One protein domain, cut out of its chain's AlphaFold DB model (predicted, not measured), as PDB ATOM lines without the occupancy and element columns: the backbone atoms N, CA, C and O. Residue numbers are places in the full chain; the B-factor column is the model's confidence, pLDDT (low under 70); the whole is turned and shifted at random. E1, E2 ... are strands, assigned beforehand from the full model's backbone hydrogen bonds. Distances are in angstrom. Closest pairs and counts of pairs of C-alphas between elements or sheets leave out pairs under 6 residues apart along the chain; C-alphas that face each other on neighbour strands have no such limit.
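This is residues 255 to 362 of the 396 residues of an uncharacterized protein of Entamoeba dispar (strain ATCC PRA-260 / SAW760) (UniProt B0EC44). The chain is wound in stacked turns as a solenoid, a flattened coil in which strands of successive turns stack side by side: E1, E3, E5 and the first part of E7 in one row, E2, E4, E6 and the later part of E7 in another. E7 and E8 bend round the coil from one row to the other, E9 follows beside the first part of E8, and residues 356 to 362 trail across that end of the coil. The printed part has 108 residues, with no named helix and nine named strands, numbered as they follow each other along the chain; they form one branched sheet, in which the neighbour pairs are parallel and E7 has three neighbours, E5 and E6 on one side and E8 on the other. The class is all strand; the whole is compact, with a radius of gyration of the C-alphas of 12.6 A and spans of 35 by 27 by 24 A.

E1, residues 257 to 259, is an edge strand and the parallel neighbour of E3, residues 277 to 280, at 3 degrees; N 279 and O 258 are 2.8 A apart, within hydrogen-bond range. E2, residues 266 to 270, another edge strand, is apart from E1 and parallel to E4, residues 286 to 292, at 5 degrees, with N 269 and O 290 at 2.8 A. On the other side of E3 from E1 is E5, residues 299 to 302, with N 280 and O 301 at 2.7 A. On the other side of E4 from E2 is E6, residues 304 to 311, with N 289 and O 307 at 2.8 A. E5 and E6 meet only through their link, Gln 303. E7, residues 317 to 329, has three neighbours: E5 beside residues 317 to 320 and E6 beside 321 to 329 on one side, E8, residues 334 to 345, on the other. N 302 and O 319 are 2.8 A apart, N 308 and O 325 2.9 A, and N 318 and O 335 2.8 A. E9, residues 349 to 351, is an edge strand parallel to E8, with N 336 and O 350 at 2.7 A.

E1 begins at C-alpha 257, (144.966, 157.242, 168.432). From first to last C-alpha, E4 measures 17.5 A and E6 20.0 A; E6 bends by 65 degrees at residue 307. E7, the longest strand by residues, bends by 147 degrees at residue 322 and measures 14.7 A. E8 bends by 150 degrees at residue 340 and measures 9.9 A. E9 ends at C-alpha 351, (123.237, 152.890, 159.758); its residues 350 to 351 pair antiparallel with residues 354 to 355.

The C-alphas of Lys 261 and Ile 362 are the two farthest apart, at 37.9 A. The printed part has no cut and no long link. Mean pLDDT of the printed part is 81.5; residues 255 to 260 and 357 to 362 are under 70.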
ATOM      1  N   PHE A 255     150.554 153.413 168.058       60.66
ATOM      2  CA  PHE A 255     149.719 154.535 167.668       60.66
ATOM      3  C   PHE A 255     148.319 154.240 168.206       60.66
ATOM      4  O   PHE A 255     147.547 153.628 167.489       60.66
ATOM      5  N   PRO A 256     148.001 154.538 169.479       54.59
ATOM      6  CA  PRO A 256     146.682 154.206 170.025       54.59
ATOM      7  C   PRO A 256     145.572 155.032 169.361       54.59
ATOM      8  O   PRO A 256     144.474 154.533 169.115       54.59
ATOM      9  N   GLU A 257     145.892 156.275 169.002       62.09
ATOM     10  CA  GLU A 257     144.966 157.242 168.432       62.09
ATOM     11  C   GLU A 257     145.650 158.036 167.316       62.09
ATOM     12  O   GLU A 257     146.823 158.404 167.424       62.09
ATOM     13  N   TYR A 258     144.916 158.289 166.235       69.12
ATOM     14  CA  TYR A 258     145.372 159.103 165.112       69.12
ATOM     15  C   TYR A 258     144.454 160.311 164.921       69.12
ATOM     16  O   TYR A 258     143.248 160.127 164.806       69.12
ATOM     17  N   VAL A 259     145.027 161.520 164.842       65.31
ATOM     18  CA  VAL A 259     144.289 162.777 164.621       65.31
ATOM     19  C   VAL A 259     144.759 163.441 163.323       65.31
ATOM     20  O   VAL A 259     145.909 163.870 163.232       65.31
ATOM     21  N   ALA A 260     143.883 163.551 162.320       64.75
ATOM     22  CA  ALA A 260     144.198 164.199 161.038       64.75
ATOM     23  C   ALA A 260     143.862 165.699 161.019       64.75
ATOM     24  O   ALA A 260     142.830 166.112 161.540       64.75
ATOM     25  N   LYS A 261     144.684 166.513 160.336       73.25
ATOM     26  CA  LYS A 261     144.446 167.955 160.100       73.25
ATOM     27  C   LYS A 261     143.885 168.238 158.695       73.25
ATOM     28  O   LYS A 261     144.077 167.441 157.781       73.25
ATOM     29  N   ASN A 262     143.311 169.432 158.500       70.06
ATOM     30  CA  ASN A 262     142.582 169.907 157.302       70.06
ATOM     31  C   ASN A 262     143.225 169.670 155.924       70.06
ATOM     32  O   ASN A 262     142.526 169.694 154.912       70.06
ATOM     33  N   LYS A 263     144.543 169.472 155.852       73.62
ATOM     34  CA  LYS A 263     145.250 169.267 154.581       73.62
ATOM     35  C   LYS A 263     145.200 167.827 154.076       73.62
ATOM     36  O   LYS A 263     145.418 167.621 152.886       73.62
ATOM     37  N   LEU A 264     144.895 166.861 154.940       78.69
ATOM     38  CA  LEU A 264     144.862 165.456 154.560       78.69
ATOM     39  C   LEU A 264     143.672 165.188 153.632       78.69
ATOM     40  O   LEU A 264     142.550 165.603 153.908       78.69
ATOM     41  N   LYS A 265     143.933 164.509 152.516       83.94
ATOM     42  CA  LYS A 265     142.940 164.092 151.517       83.94
ATOM     43  C   LYS A 265     142.888 162.585 151.340       83.94
ATOM     44  O   LYS A 265     141.840 162.073 150.952       83.94
ATOM     45  N   LYS A 266     143.976 161.871 151.613       83.69
ATOM     46  CA  LYS A 266     144.028 160.414 151.501       83.69
ATOM     47  C   LYS A 266     144.724 159.788 152.702       83.69
ATOM     48  O   LYS A 266     145.760 160.287 153.136       83.69
ATOM     49  N   LEU A 267     144.167 158.693 153.200       84.88
ATOM     50  CA  LEU A 267     144.709 157.922 154.312       84.88
ATOM     51  C   LEU A 267     144.692 156.432 153.974       84.88
ATOM     52  O   LEU A 267     143.639 155.899 153.635       84.88
ATOM     53  N   TYR A 268     145.832 155.772 154.125       84.06
ATOM     54  CA  TYR A 268     145.990 154.330 153.982       84.06
ATOM     55  C   TYR A 268     146.601 153.770 155.268       84.06
ATOM     56  O   TYR A 268     147.657 154.235 155.690       84.06
ATOM     57  N   ILE A 269     145.969 152.784 155.904       81.75
ATOM     58  CA  ILE A 269     146.487 152.120 157.111       81.75
ATOM     59  C   ILE A 269     146.451 150.609 156.901       81.75
ATOM     60  O   ILE A 269     145.406 150.056 156.574       81.75
ATOM     61  N   GLN A 270     147.577 149.928 157.099       77.81
ATOM     62  CA  GLN A 270     147.709 148.496 156.842       77.81
ATOM     63  C   GLN A 270     148.416 147.761 157.987       77.81
ATOM     64  O   GLN A 270     149.413 148.239 158.540       77.81
ATOM     65  N   TYR A 271     147.923 146.567 158.322       76.12
ATOM     66  CA  TYR A 271     148.566 145.619 159.242       76.12
ATOM     67  C   TYR A 271     148.884 146.215 160.623       76.12
ATOM     68  O   TYR A 271     149.941 145.951 161.207       76.12
ATOM     69  N   SER A 272     147.993 147.068 161.137       75.75
ATOM     70  CA  SER A 272     148.168 147.710 162.440       75.75
ATOM     71  C   SER A 272     147.615 146.855 163.572       75.75
ATOM     72  O   SER A 272     146.485 146.389 163.513       75.75
ATOM     73  N   LYS A 273     148.397 146.700 164.644       77.44
ATOM     74  CA  LYS A 273     147.988 145.948 165.845       77.44
ATOM     75  C   LYS A 273     147.625 146.820 167.044       77.44
ATOM     76  O   LYS A 273     147.167 146.291 168.048       77.44
ATOM     77  N   ASN A 274     147.877 148.128 166.951       76.19
ATOM     78  CA  ASN A 274     147.837 149.030 168.104       76.19
ATOM     79  C   ASN A 274     146.918 150.249 167.920       76.19
ATOM     80  O   ASN A 274     146.720 150.979 168.884       76.19
ATOM     81  N   ILE A 275     146.368 150.486 166.721       80.56
ATOM     82  CA  ILE A 275     145.425 151.590 166.476       80.56
ATOM     83  C   ILE A 275     144.042 151.184 166.955       80.56
ATOM     84  O   ILE A 275     143.455 150.266 166.386       80.56
ATOM     85  N   THR A 276     143.525 151.854 167.982       84.69
ATOM     86  CA  THR A 276     142.173 151.604 168.503       84.69
ATOM     87  C   THR A 276     141.154 152.601 167.976       84.69
ATOM     88  O   THR A 276     140.015 152.209 167.717       84.69
ATOM     89  N   THR A 277     141.569 153.854 167.765       85.81
ATOM     90  CA  THR A 277     140.689 154.944 167.323       85.81
ATOM     91  C   THR A 277     141.348 155.789 166.232       85.81
ATOM     92  O   THR A 277     142.534 156.113 166.309       85.81
ATOM     93  N   ILE A 278     140.572 156.173 165.218       86.25
ATOM     94  CA  ILE A 278     140.978 157.106 164.156       86.25
ATOM     95  C   ILE A 278     140.043 158.318 164.201       86.25
ATOM     96  O   ILE A 278     138.855 158.176 163.927       86.25
ATOM     97  N   ASP A 279     140.562 159.506 164.514       85.25
ATOM     98  CA  ASP A 279     139.819 160.770 164.503       85.25
ATOM     99  C   ASP A 279     140.254 161.678 163.335       85.25
ATOM    100  O   ASP A 279     141.345 162.244 163.278       85.25
ATOM    101  N   LEU A 280     139.357 161.824 162.367       82.69
ATOM    102  CA  LEU A 280     139.476 162.653 161.171       82.69
ATOM    103  C   LEU A 280     138.560 163.884 161.237       82.69
ATOM    104  O   LEU A 280     138.324 164.516 160.210       82.69
ATOM    105  N   LYS A 281     138.011 164.257 162.401       81.81
ATOM    106  CA  LYS A 281     137.098 165.413 162.517       81.81
ATOM    107  C   LYS A 281     137.752 166.730 162.120       81.81
ATOM    108  O   LYS A 281     137.067 167.617 161.616       81.81
ATOM    109  N   ALA A 282     139.054 166.859 162.360       73.88
ATOM    110  CA  ALA A 282     139.834 168.031 161.982       73.88
ATOM    111  C   ALA A 282     140.324 167.988 160.523       73.88
ATOM    112  O   ALA A 282     141.011 168.913 160.109       73.88
ATOM    113  N   ALA A 283     139.972 166.958 159.746       71.12
ATOM    114  CA  ALA A 283     140.045 166.968 158.291       71.12
ATOM    115  C   ALA A 283     138.634 167.240 157.740       71.12
ATOM    116  O   ALA A 283     137.815 166.331 157.629       71.12
ATOM    117  N   GLU A 284     138.325 168.505 157.425       77.44
ATOM    118  CA  GLU A 284     137.003 168.942 156.925       77.44
ATOM    119  C   GLU A 284     136.435 168.068 155.792       77.44
ATOM    120  O   GLU A 284     135.223 167.859 155.707       77.44
ATOM    121  N   SER A 285     137.301 167.560 154.912       80.12
ATOM    122  CA  SER A 285     136.936 166.636 153.835       80.12
ATOM    123  C   SER A 285     138.098 165.727 153.446       80.12
ATOM    124  O   SER A 285     139.206 166.208 153.179       80.12
ATOM    125  N   MET A 286     137.810 164.429 153.344       84.06
ATOM    126  CA  MET A 286     138.723 163.380 152.886       84.06
ATOM    127  C   MET A 286     138.219 162.770 151.576       84.06
ATOM    128  O   MET A 286     137.031 162.497 151.430       84.06
ATOM    129  N   ASN A 287     139.123 162.495 150.638       85.38
ATOM    130  CA  ASN A 287     138.785 161.830 149.381       85.38
ATOM    131  C   ASN A 287     138.807 160.304 149.536       85.38
ATOM    132  O   ASN A 287     137.908 159.623 149.058       85.38
ATOM    133  N   ILE A 288     139.845 159.757 150.175       83.81
ATOM    134  CA  ILE A 288     140.033 158.304 150.294       83.81
ATOM    135  C   ILE A 288     140.495 157.952 151.707       83.81
ATOM    136  O   ILE A 288     141.437 158.551 152.224       83.81
ATOM    137  N   VAL A 289     139.865 156.948 152.304       84.38
ATOM    138  CA  VAL A 289     140.307 156.278 153.528       84.38
ATOM    139  C   VAL A 289     140.312 154.777 153.257       84.38
ATOM    140  O   VAL A 289     139.259 154.212 152.981       84.38
ATOM    141  N   ASP A 290     141.469 154.126 153.315       84.38
ATOM    142  CA  ASP A 290     141.615 152.681 153.105       84.38
ATOM    143  C   ASP A 290     142.333 152.049 154.301       84.38
ATOM    144  O   ASP A 290     143.429 152.462 154.683       84.38
ATOM    145  N   ILE A 291     141.698 151.070 154.929       84.19
ATOM    146  CA  ILE A 291     142.160 150.432 156.159       84.19
ATOM    147  C   ILE A 291     142.145 148.924 155.941       84.19
ATOM    148  O   ILE A 291     141.112 148.357 155.598       84.19
ATOM    149  N   VAL A 292     143.274 148.254 156.162       81.19
ATOM    150  CA  VAL A 292     143.434 146.821 155.884       81.19
ATOM    151  C   VAL A 292     144.103 146.114 157.060       81.19
ATOM    152  O   VAL A 292     145.156 146.546 157.526       81.19
ATOM    153  N   CYS A 293     143.521 145.005 157.518       76.88
ATOM    154  CA  CYS A 293     144.074 144.116 158.545       76.88
ATOM    155  C   CYS A 293     144.498 144.871 159.819       76.88
ATOM    156  O   CYS A 293     145.675 144.884 160.185       76.88
ATOM    157  N   CYS A 294     143.559 145.566 160.461       82.12
ATOM    158  CA  CYS A 294     143.824 146.353 161.667       82.12
ATOM    159  C   CYS A 294     143.210 145.689 162.908       82.12
ATOM    160  O   CYS A 294     142.073 145.977 163.265       82.12
ATOM    161  N   ASP A 295     143.974 144.833 163.590       83.25
ATOM    162  CA  ASP A 295     143.494 143.901 164.628       83.25
ATOM    163  C   ASP A 295     142.930 144.566 165.897       83.25
ATOM    164  O   ASP A 295     142.290 143.903 166.710       83.25
ATOM    165  N   SER A 296     143.179 145.859 166.105       85.81
ATOM    166  CA  SER A 296     142.785 146.593 167.315       85.81
ATOM    167  C   SER A 296     141.773 147.710 167.078       85.81
ATOM    168  O   SER A 296     141.298 148.300 168.050       85.81
ATOM    169  N   LEU A 297     141.464 148.037 165.820       89.75
ATOM    170  CA  LEU A 297     140.683 149.225 165.477       89.75
ATOM    171  C   LEU A 297     139.210 149.021 165.838       89.75
ATOM    172  O   LEU A 297     138.567 148.118 165.312       89.75
ATOM    173  N   LYS A 298     138.681 149.886 166.712       91.94
ATOM    174  CA  LYS A 298     137.306 149.826 167.235       91.94
ATOM    175  C   LYS A 298     136.431 150.985 166.779       91.94
ATOM    176  O   LYS A 298     135.223 150.795 166.649       91.94
ATOM    177  N   GLU A 299     137.008 152.161 166.540       93.00
ATOM    178  CA  GLU A 299     136.239 153.384 166.296       93.00
ATOM    179  C   GLU A 299     136.881 154.290 165.228       93.00
ATOM    180  O   GLU A 299     138.093 154.514 165.236       93.00
ATOM    181  N   ILE A 300     136.057 154.857 164.341       90.75
ATOM    182  CA  ILE A 300     136.441 155.904 163.382       90.75
ATOM    183  C   ILE A 300     135.521 157.116 163.559       90.75
ATOM    184  O   ILE A 300     134.302 156.977 163.584       90.75
ATOM    185  N   LYS A 301     136.089 158.318 163.630       90.38
ATOM    186  CA  LYS A 301     135.375 159.601 163.639       90.38
ATOM    187  C   LYS A 301     135.807 160.407 162.422       90.38
ATOM    188  O   LYS A 301     136.997 160.528 162.181       90.38
ATOM    189  N   ALA A 302     134.890 160.981 161.657       86.50
ATOM    190  CA  ALA A 302     135.202 161.832 160.507       86.50
ATOM    191  C   ALA A 302     134.116 162.901 160.300       86.50
ATOM    192  O   ALA A 302     133.090 162.876 160.971       86.50
ATOM    193  N   GLN A 303     134.325 163.867 159.399       87.00
ATOM    194  CA  GLN A 303     133.240 164.752 158.947       87.00
ATOM    195  C   GLN A 303     132.668 164.270 157.617       87.00
ATOM    196  O   GLN A 303     131.613 163.643 157.602       87.00
ATOM    197  N   ASN A 304     133.382 164.539 156.525       88.06
ATOM    198  CA  ASN A 304     132.967 164.189 155.172       88.06
ATOM    199  C   ASN A 304     134.043 163.299 154.546       88.06
ATOM    200  O   ASN A 304     135.217 163.686 154.506       88.06
ATOM    201  N   VAL A 305     133.663 162.122 154.058       86.56
ATOM    202  CA  VAL A 305     134.582 161.175 153.411       86.56
ATOM    203  C   VAL A 305     133.996 160.740 152.075       86.56
ATOM    204  O   VAL A 305     132.874 160.265 152.017       86.56
ATOM    205  N   PHE A 306     134.738 160.870 150.981       89.31
ATOM    206  CA  PHE A 306     134.227 160.429 149.686       89.31
ATOM    207  C   PHE A 306     134.221 158.900 149.585       89.31
ATOM    208  O   PHE A 306     133.155 158.299 149.491       89.31
ATOM    209  N   LEU A 307     135.379 158.252 149.702       90.69
ATOM    210  CA  LEU A 307     135.483 156.794 149.689       90.69
ATOM    211  C   LEU A 307     136.126 156.283 150.977       90.69
ATOM    212  O   LEU A 307     137.223 156.714 151.336       90.69
ATOM    213  N   MET A 308     135.467 155.341 151.648       91.25
ATOM    214  CA  MET A 308     136.001 154.626 152.805       91.25
ATOM    215  C   MET A 308     135.973 153.122 152.560       91.25
ATOM    216  O   MET A 308     134.930 152.555 152.243       91.25
ATOM    217  N   LYS A 309     137.108 152.460 152.761       90.06
ATOM    218  CA  LYS A 309     137.260 151.014 152.660       90.06
ATOM    219  C   LYS A 309     137.912 150.475 153.927       90.06
ATOM    220  O   LYS A 309     138.943 150.980 154.352       90.06
ATOM    221  N   VAL A 310     137.311 149.451 154.524       87.44
ATOM    222  CA  VAL A 310     137.845 148.757 155.700       87.44
ATOM    223  C   VAL A 310     137.811 147.255 155.449       87.44
ATOM    224  O   VAL A 310     136.755 146.692 155.156       87.44
ATOM    225  N   ILE A 311     138.967 146.608 155.559       84.88
ATOM    226  CA  ILE A 311     139.148 145.167 155.395       84.88
ATOM    227  C   ILE A 311     139.731 144.583 156.683       84.88
ATOM    228  O   ILE A 311     140.734 145.095 157.173       84.88
ATOM    229  N   ASP A 312     139.143 143.497 157.184       83.44
ATOM    230  CA  ASP A 312     139.618 142.675 158.303       83.44
ATOM    231  C   ASP A 312     140.003 143.511 159.540       83.44
ATOM    232  O   ASP A 312     141.171 143.773 159.825       83.44
ATOM    233  N   SER A 313     138.990 143.968 160.279       86.88
ATOM    234  CA  SER A 313     139.142 144.828 161.461       86.88
ATOM    235  C   SER A 313     138.015 144.546 162.461       86.88
ATOM    236  O   SER A 313     136.873 144.364 162.029       86.88
ATOM    237  N   PRO A 314     138.244 144.600 163.789       89.50
ATOM    238  CA  PRO A 314     137.181 144.492 164.791       89.50
ATOM    239  C   PRO A 314     136.428 145.825 164.968       89.50
ATOM    240  O   PRO A 314     136.017 146.165 166.077       89.50
ATOM    241  N   LEU A 315     136.285 146.596 163.887       93.44
ATOM    242  CA  LEU A 315     135.700 147.932 163.893       93.44
ATOM    243  C   LEU A 315     134.230 147.851 164.315       93.44
ATOM    244  O   LEU A 315     133.450 147.119 163.708       93.44
ATOM    245  N   GLN A 316     133.862 148.612 165.346       93.38
ATOM    246  CA  GLN A 316     132.522 148.603 165.936       93.38
ATOM    247  C   GLN A 316     131.742 149.868 165.608       93.38
ATOM    248  O   GLN A 316     130.547 149.773 165.366       93.38
ATOM    249  N   ASN A 317     132.393 151.033 165.580       95.06
ATOM    250  CA  ASN A 317     131.698 152.313 165.445       95.06
ATOM    251  C   ASN A 317     132.347 153.219 164.396       95.06
ATOM    252  O   ASN A 317     133.569 153.374 164.355       95.06
ATOM    253  N   ILE A 318     131.518 153.855 163.575       92.94
ATOM    254  CA  ILE A 318     131.906 154.878 162.607       92.94
ATOM    255  C   ILE A 318     130.995 156.097 162.822       92.94
ATOM    256  O   ILE A 318     129.785 155.989 162.666       92.94
ATOM    257  N   HIS A 319     131.557 157.262 163.142       92.94
ATOM    258  CA  HIS A 319     130.813 158.506 163.384       92.94
ATOM    259  C   HIS A 319     131.180 159.575 162.355       92.94
ATOM    260  O   HIS A 319     132.344 159.983 162.290       92.94
ATOM    261  N   LEU A 320     130.216 160.068 161.577       90.38
ATOM    262  CA  LEU A 320     130.450 161.061 160.523       90.38
ATOM    263  C   LEU A 320     129.210 161.829 160.067       90.38
ATOM    264  O   LEU A 320     128.086 161.509 160.430       90.38
ATOM    265  N   LYS A 321     129.421 162.882 159.266       88.19
ATOM    266  CA  LYS A 321     128.335 163.639 158.626       88.19
ATOM    267  C   LYS A 321     127.907 162.973 157.323       88.19
ATOM    268  O   LYS A 321     126.736 162.627 157.187       88.19
ATOM    269  N   THR A 322     128.838 162.783 156.385       88.44
ATOM    270  CA  THR A 322     128.551 162.206 155.061       88.44
ATOM    271  C   THR A 322     129.651 161.252 154.575       88.44
ATOM    272  O   THR A 322     130.846 161.537 154.718       88.44
ATOM    273  N   ILE A 323     129.245 160.122 153.985       86.75
ATOM    274  CA  ILE A 323     130.073 159.246 153.147       86.75
ATOM    275  C   ILE A 323     129.419 159.071 151.774       86.75
ATOM    276  O   ILE A 323     128.246 158.715 151.710       86.75
ATOM    277  N   HIS A 324     130.181 159.206 150.686       86.94
ATOM    278  CA  HIS A 324     129.675 158.824 149.362       86.94
ATOM    279  C   HIS A 324     129.715 157.302 149.141       86.94
ATOM    280  O   HIS A 324     128.718 156.716 148.741       86.94
ATOM    281  N   GLN A 325     130.826 156.626 149.441       87.69
ATOM    282  CA  GLN A 325     130.931 155.171 149.296       87.69
ATOM    283  C   GLN A 325     131.635 154.515 150.489       87.69
ATOM    284  O   GLN A 325     132.773 154.862 150.816       87.69
ATOM    285  N   LEU A 326     130.983 153.526 151.107       88.88
ATOM    286  CA  LEU A 326     131.523 152.721 152.207       88.88
ATOM    287  C   LEU A 326     131.675 151.250 151.791       88.88
ATOM    288  O   LEU A 326     130.702 150.595 151.432       88.88
ATOM    289  N   THR A 327     132.882 150.696 151.887       89.94
ATOM    290  CA  THR A 327     133.170 149.275 151.642       89.94
ATOM    291  C   THR A 327     133.717 148.611 152.903       89.94
ATOM    292  O   THR A 327     134.742 149.026 153.434       89.94
ATOM    293  N   LEU A 328     133.064 147.547 153.364       87.88
ATOM    294  CA  LEU A 328     133.402 146.798 154.571       87.88
ATOM    295  C   LEU A 328     133.557 145.313 154.239       87.88
ATOM    296  O   LEU A 328     132.614 144.657 153.785       87.88
ATOM    297  N   PHE A 329     134.741 144.761 154.476       84.94
ATOM    298  CA  PHE A 329     135.027 143.354 154.214       84.94
ATOM    299  C   PHE A 329     135.671 142.706 155.436       84.94
ATOM    300  O   PHE A 329     136.676 143.196 155.923       84.94
ATOM    301  N   GLY A 330     135.094 141.633 155.974       79.81
ATOM    302  CA  GLY A 330     135.630 141.001 157.188       79.81
ATOM    303  C   GLY A 330     135.434 141.849 158.454       79.81
ATOM    304  O   GLY A 330     136.086 141.611 159.467       79.81
ATOM    305  N   VAL A 331     134.522 142.826 158.404       84.75
ATOM    306  CA  VAL A 331     134.097 143.659 159.537       84.75
ATOM    307  C   VAL A 331     132.673 143.262 159.916       84.75
ATOM    308  O   VAL A 331     131.776 143.274 159.073       84.75
ATOM    309  N   ASN A 332     132.454 142.902 161.181       81.00
ATOM    310  CA  ASN A 332     131.180 142.360 161.655       81.00
ATOM    311  C   ASN A 332     130.572 143.236 162.753       81.00
ATOM    312  O   ASN A 332     131.260 143.579 163.707       81.00
ATOM    313  N   ASN A 333     129.259 143.478 162.673       86.75
ATOM    314  CA  ASN A 333     128.486 144.238 163.662       86.75
ATOM    315  C   ASN A 333     128.999 145.673 163.858       86.75
ATOM    316  O   ASN A 333     129.254 146.092 164.985       86.75
ATOM    317  N   VAL A 334     129.135 146.420 162.762       90.12
ATOM    318  CA  VAL A 334     129.518 147.837 162.817       90.12
ATOM    319  C   VAL A 334     128.284 148.736 162.873       90.12
ATOM    320  O   VAL A 334     127.308 148.502 162.161       90.12
ATOM    321  N   SER A 335     128.327 149.765 163.709       91.94
ATOM    322  CA  SER A 335     127.368 150.863 163.757       91.94
ATOM    323  C   SER A 335     127.958 152.084 163.057       91.94
ATOM    324  O   SER A 335     129.100 152.460 163.317       91.94
ATOM    325  N   VAL A 336     127.190 152.701 162.167       90.19
ATOM    326  CA  VAL A 336     127.550 153.909 161.430       90.19
ATOM    327  C   VAL A 336     126.531 154.994 161.738       90.19
ATOM    328  O   VAL A 336     125.344 154.851 161.449       90.19
ATOM    329  N   GLU A 337     126.994 156.092 162.309       91.81
ATOM    330  CA  GLU A 337     126.216 157.309 162.509       91.81
ATOM    331  C   GLU A 337     126.588 158.306 161.412       91.81
ATOM    332  O   GLU A 337     127.755 158.685 161.300       91.81
ATOM    333  N   GLY A 338     125.617 158.706 160.588       87.50
ATOM    334  CA  GLY A 338     125.824 159.637 159.476       87.50
ATOM    335  C   GLY A 338     124.964 159.355 158.243       87.50
ATOM    336  O   GLY A 338     124.131 158.448 158.236       87.50
ATOM    337  N   SER A 339     125.159 160.150 157.191       85.31
ATOM    338  CA  SER A 339     124.562 159.923 155.867       85.31
ATOM    339  C   SER A 339     125.513 159.117 154.986       85.31
ATOM    340  O   SER A 339     126.701 159.432 154.936       85.31
ATOM    341  N   ILE A 340     125.006 158.105 154.280       84.81
ATOM    342  CA  ILE A 340     125.794 157.251 153.380       84.81
ATOM    343  C   ILE A 340     125.047 157.121 152.054       84.81
ATOM    344  O   ILE A 340     123.878 156.735 152.074       84.81
ATOM    345  N   ASP A 341     125.708 157.407 150.931       83.75
ATOM    346  CA  ASP A 341     125.076 157.290 149.608       83.75
ATOM    347  C   ASP A 341     125.115 155.844 149.078       83.75
ATOM    348  O   ASP A 341     124.097 155.331 148.618       83.75
ATOM    349  N   ASP A 342     126.266 155.166 149.171       84.31
ATOM    350  CA  ASP A 342     126.450 153.765 148.760       84.31
ATOM    351  C   ASP A 342     127.207 152.944 149.820       84.31
ATOM    352  O   ASP A 342     128.196 153.397 150.408       84.31
ATOM    353  N   ILE A 343     126.760 151.705 150.053       84.38
ATOM    354  CA  ILE A 343     127.345 150.783 151.029       84.38
ATOM    355  C   ILE A 343     127.485 149.358 150.486       84.38
ATOM    356  O   ILE A 343     126.535 148.705 150.055       84.38
ATOM    357  N   GLN A 344     128.694 148.823 150.620       85.69
ATOM    358  CA  GLN A 344     129.045 147.445 150.313       85.69
ATOM    359  C   GLN A 344     129.596 146.795 151.578       85.69
ATOM    360  O   GLN A 344     130.630 147.208 152.090       85.69
ATOM    361  N   SER A 345     128.914 145.779 152.103       82.12
ATOM    362  CA  SER A 345     129.335 145.086 153.324       82.12
ATOM    363  C   SER A 345     129.102 143.588 153.200       82.12
ATOM    364  O   SER A 345     128.033 143.169 152.757       82.12
ATOM    365  N   ASN A 346     130.071 142.776 153.626       81.81
ATOM    366  CA  ASN A 346     129.883 141.329 153.793       81.81
ATOM    367  C   ASN A 346     129.479 140.926 155.229       81.81
ATOM    368  O   ASN A 346     129.134 139.766 155.453       81.81
ATOM    369  N   GLY A 347     129.488 141.875 156.173       77.25
ATOM    370  CA  GLY A 347     129.043 141.709 157.557       77.25
ATOM    371  C   GLY A 347     127.811 142.556 157.898       77.25
ATOM    372  O   GLY A 347     127.289 143.306 157.068       77.25
ATOM    373  N   ARG A 348     127.327 142.441 159.143       82.06
ATOM    374  CA  ARG A 348     126.199 143.247 159.648       82.06
ATOM    375  C   ARG A 348     126.641 144.693 159.878       82.06
ATOM    376  O   ARG A 348     127.556 144.923 160.666       82.06
ATOM    377  N   CYS A 349     125.970 145.634 159.220       86.25
ATOM    378  CA  CYS A 349     126.197 147.068 159.358       86.25
ATOM    379  C   CYS A 349     124.879 147.769 159.712       86.25
ATOM    380  O   CYS A 349     123.870 147.546 159.043       86.25
ATOM    381  N   PHE A 350     124.881 148.590 160.758       87.25
ATOM    382  CA  PHE A 350     123.735 149.365 161.223       87.25
ATOM    383  C   PHE A 350     123.977 150.839 160.915       87.25
ATOM    384  O   PHE A 350     124.913 151.413 161.448       87.25
ATOM    385  N   VAL A 351     123.149 151.463 160.085       86.38
ATOM    386  CA  VAL A 351     123.237 152.890 159.758       86.38
ATOM    387  C   VAL A 351     122.151 153.630 160.532       86.38
ATOM    388  O   VAL A 351     120.967 153.323 160.385       86.38
ATOM    389  N   ASN A 352     122.542 154.565 161.399       87.69
ATOM    390  CA  ASN A 352     121.657 155.306 162.310       87.69
ATOM    391  C   ASN A 352     120.690 154.381 163.079       87.69
ATOM    392  O   ASN A 352     119.488 154.631 163.165       87.69
ATOM    393  N   GLY A 353     121.209 153.254 163.580       80.56
ATOM    394  CA  GLY A 353     120.442 152.244 164.320       80.56
ATOM    395  C   GLY A 353     119.599 151.288 163.463       80.56
ATOM    396  O   GLY A 353     119.040 150.334 164.001       80.56
ATOM    397  N   THR A 354     119.537 151.475 162.142       82.56
ATOM    398  CA  THR A 354     118.795 150.599 161.220       82.56
ATOM    399  C   THR A 354     119.745 149.648 160.500       82.56
ATOM    400  O   THR A 354     120.770 150.072 159.977       82.56
ATOM    401  N   LEU A 355     119.425 148.353 160.443       81.12
ATOM    402  CA  LEU A 355     120.247 147.387 159.708       81.12
ATOM    403  C   LEU A 355     120.262 147.736 158.209       81.12
ATOM    404  O   LEU A 355     119.217 147.732 157.557       81.12
ATOM    405  N   SER A 356     121.446 148.000 157.664       75.44
ATOM    406  CA  SER A 356     121.632 148.253 156.239       75.44
ATOM    407  C   SER A 356     121.448 146.966 155.442       75.44
ATOM    408  O   SER A 356     121.968 145.910 155.814       75.44
ATOM    409  N   GLN A 357     120.752 147.047 154.307       60.91
ATOM    410  CA  GLN A 357     120.687 145.936 153.363       60.91
ATOM    411  C   GLN A 357     122.072 145.746 152.735       60.91
ATOM    412  O   GLN A 357     122.523 146.543 151.919       60.91
ATOM    413  N   SER A 358     122.784 144.700 153.152       54.78
ATOM    414  CA  SER A 358     124.056 144.309 152.551       54.78
ATOM    415  C   SER A 358     123.828 143.881 151.099       54.78
ATOM    416  O   SER A 358     123.137 142.883 150.862       54.78
ATOM    417  N   ILE A 359     124.434 144.563 150.126       55.34
ATOM    418  CA  ILE A 359     124.537 144.016 148.771       55.34
ATOM    419  C   ILE A 359     125.510 142.834 148.842       55.34
ATOM    420  O   ILE A 359     126.712 143.007 149.052       55.34
ATOM    421  N   LYS A 360     124.986 141.611 148.698       42.56
ATOM    422  CA  LYS A 360     125.808 140.411 148.510       42.56
ATOM    423  C   LYS A 360     126.663 140.621 147.263       42.56
ATOM    424  O   LYS A 360     126.123 140.726 146.165       42.56
ATOM    425  N   LEU A 361     127.985 140.625 147.427       42.88
ATOM    426  CA  LEU A 361     128.900 140.420 146.309       42.88
ATOM    427  C   LEU A 361     128.461 139.160 145.559       42.88
ATOM    428  O   LEU A 361     128.299 138.096 146.164       42.88
ATOM    429  N   ILE A 362     128.236 139.309 144.253       38.69
ATOM    430  CA  ILE A 362     128.038 138.200 143.320       38.69
ATOM    431  C   ILE A 362     129.144 137.190 143.619       38.69
ATOM    432  O   ILE A 362     130.326 137.539 143.584       38.69
TER     433      ILE A 362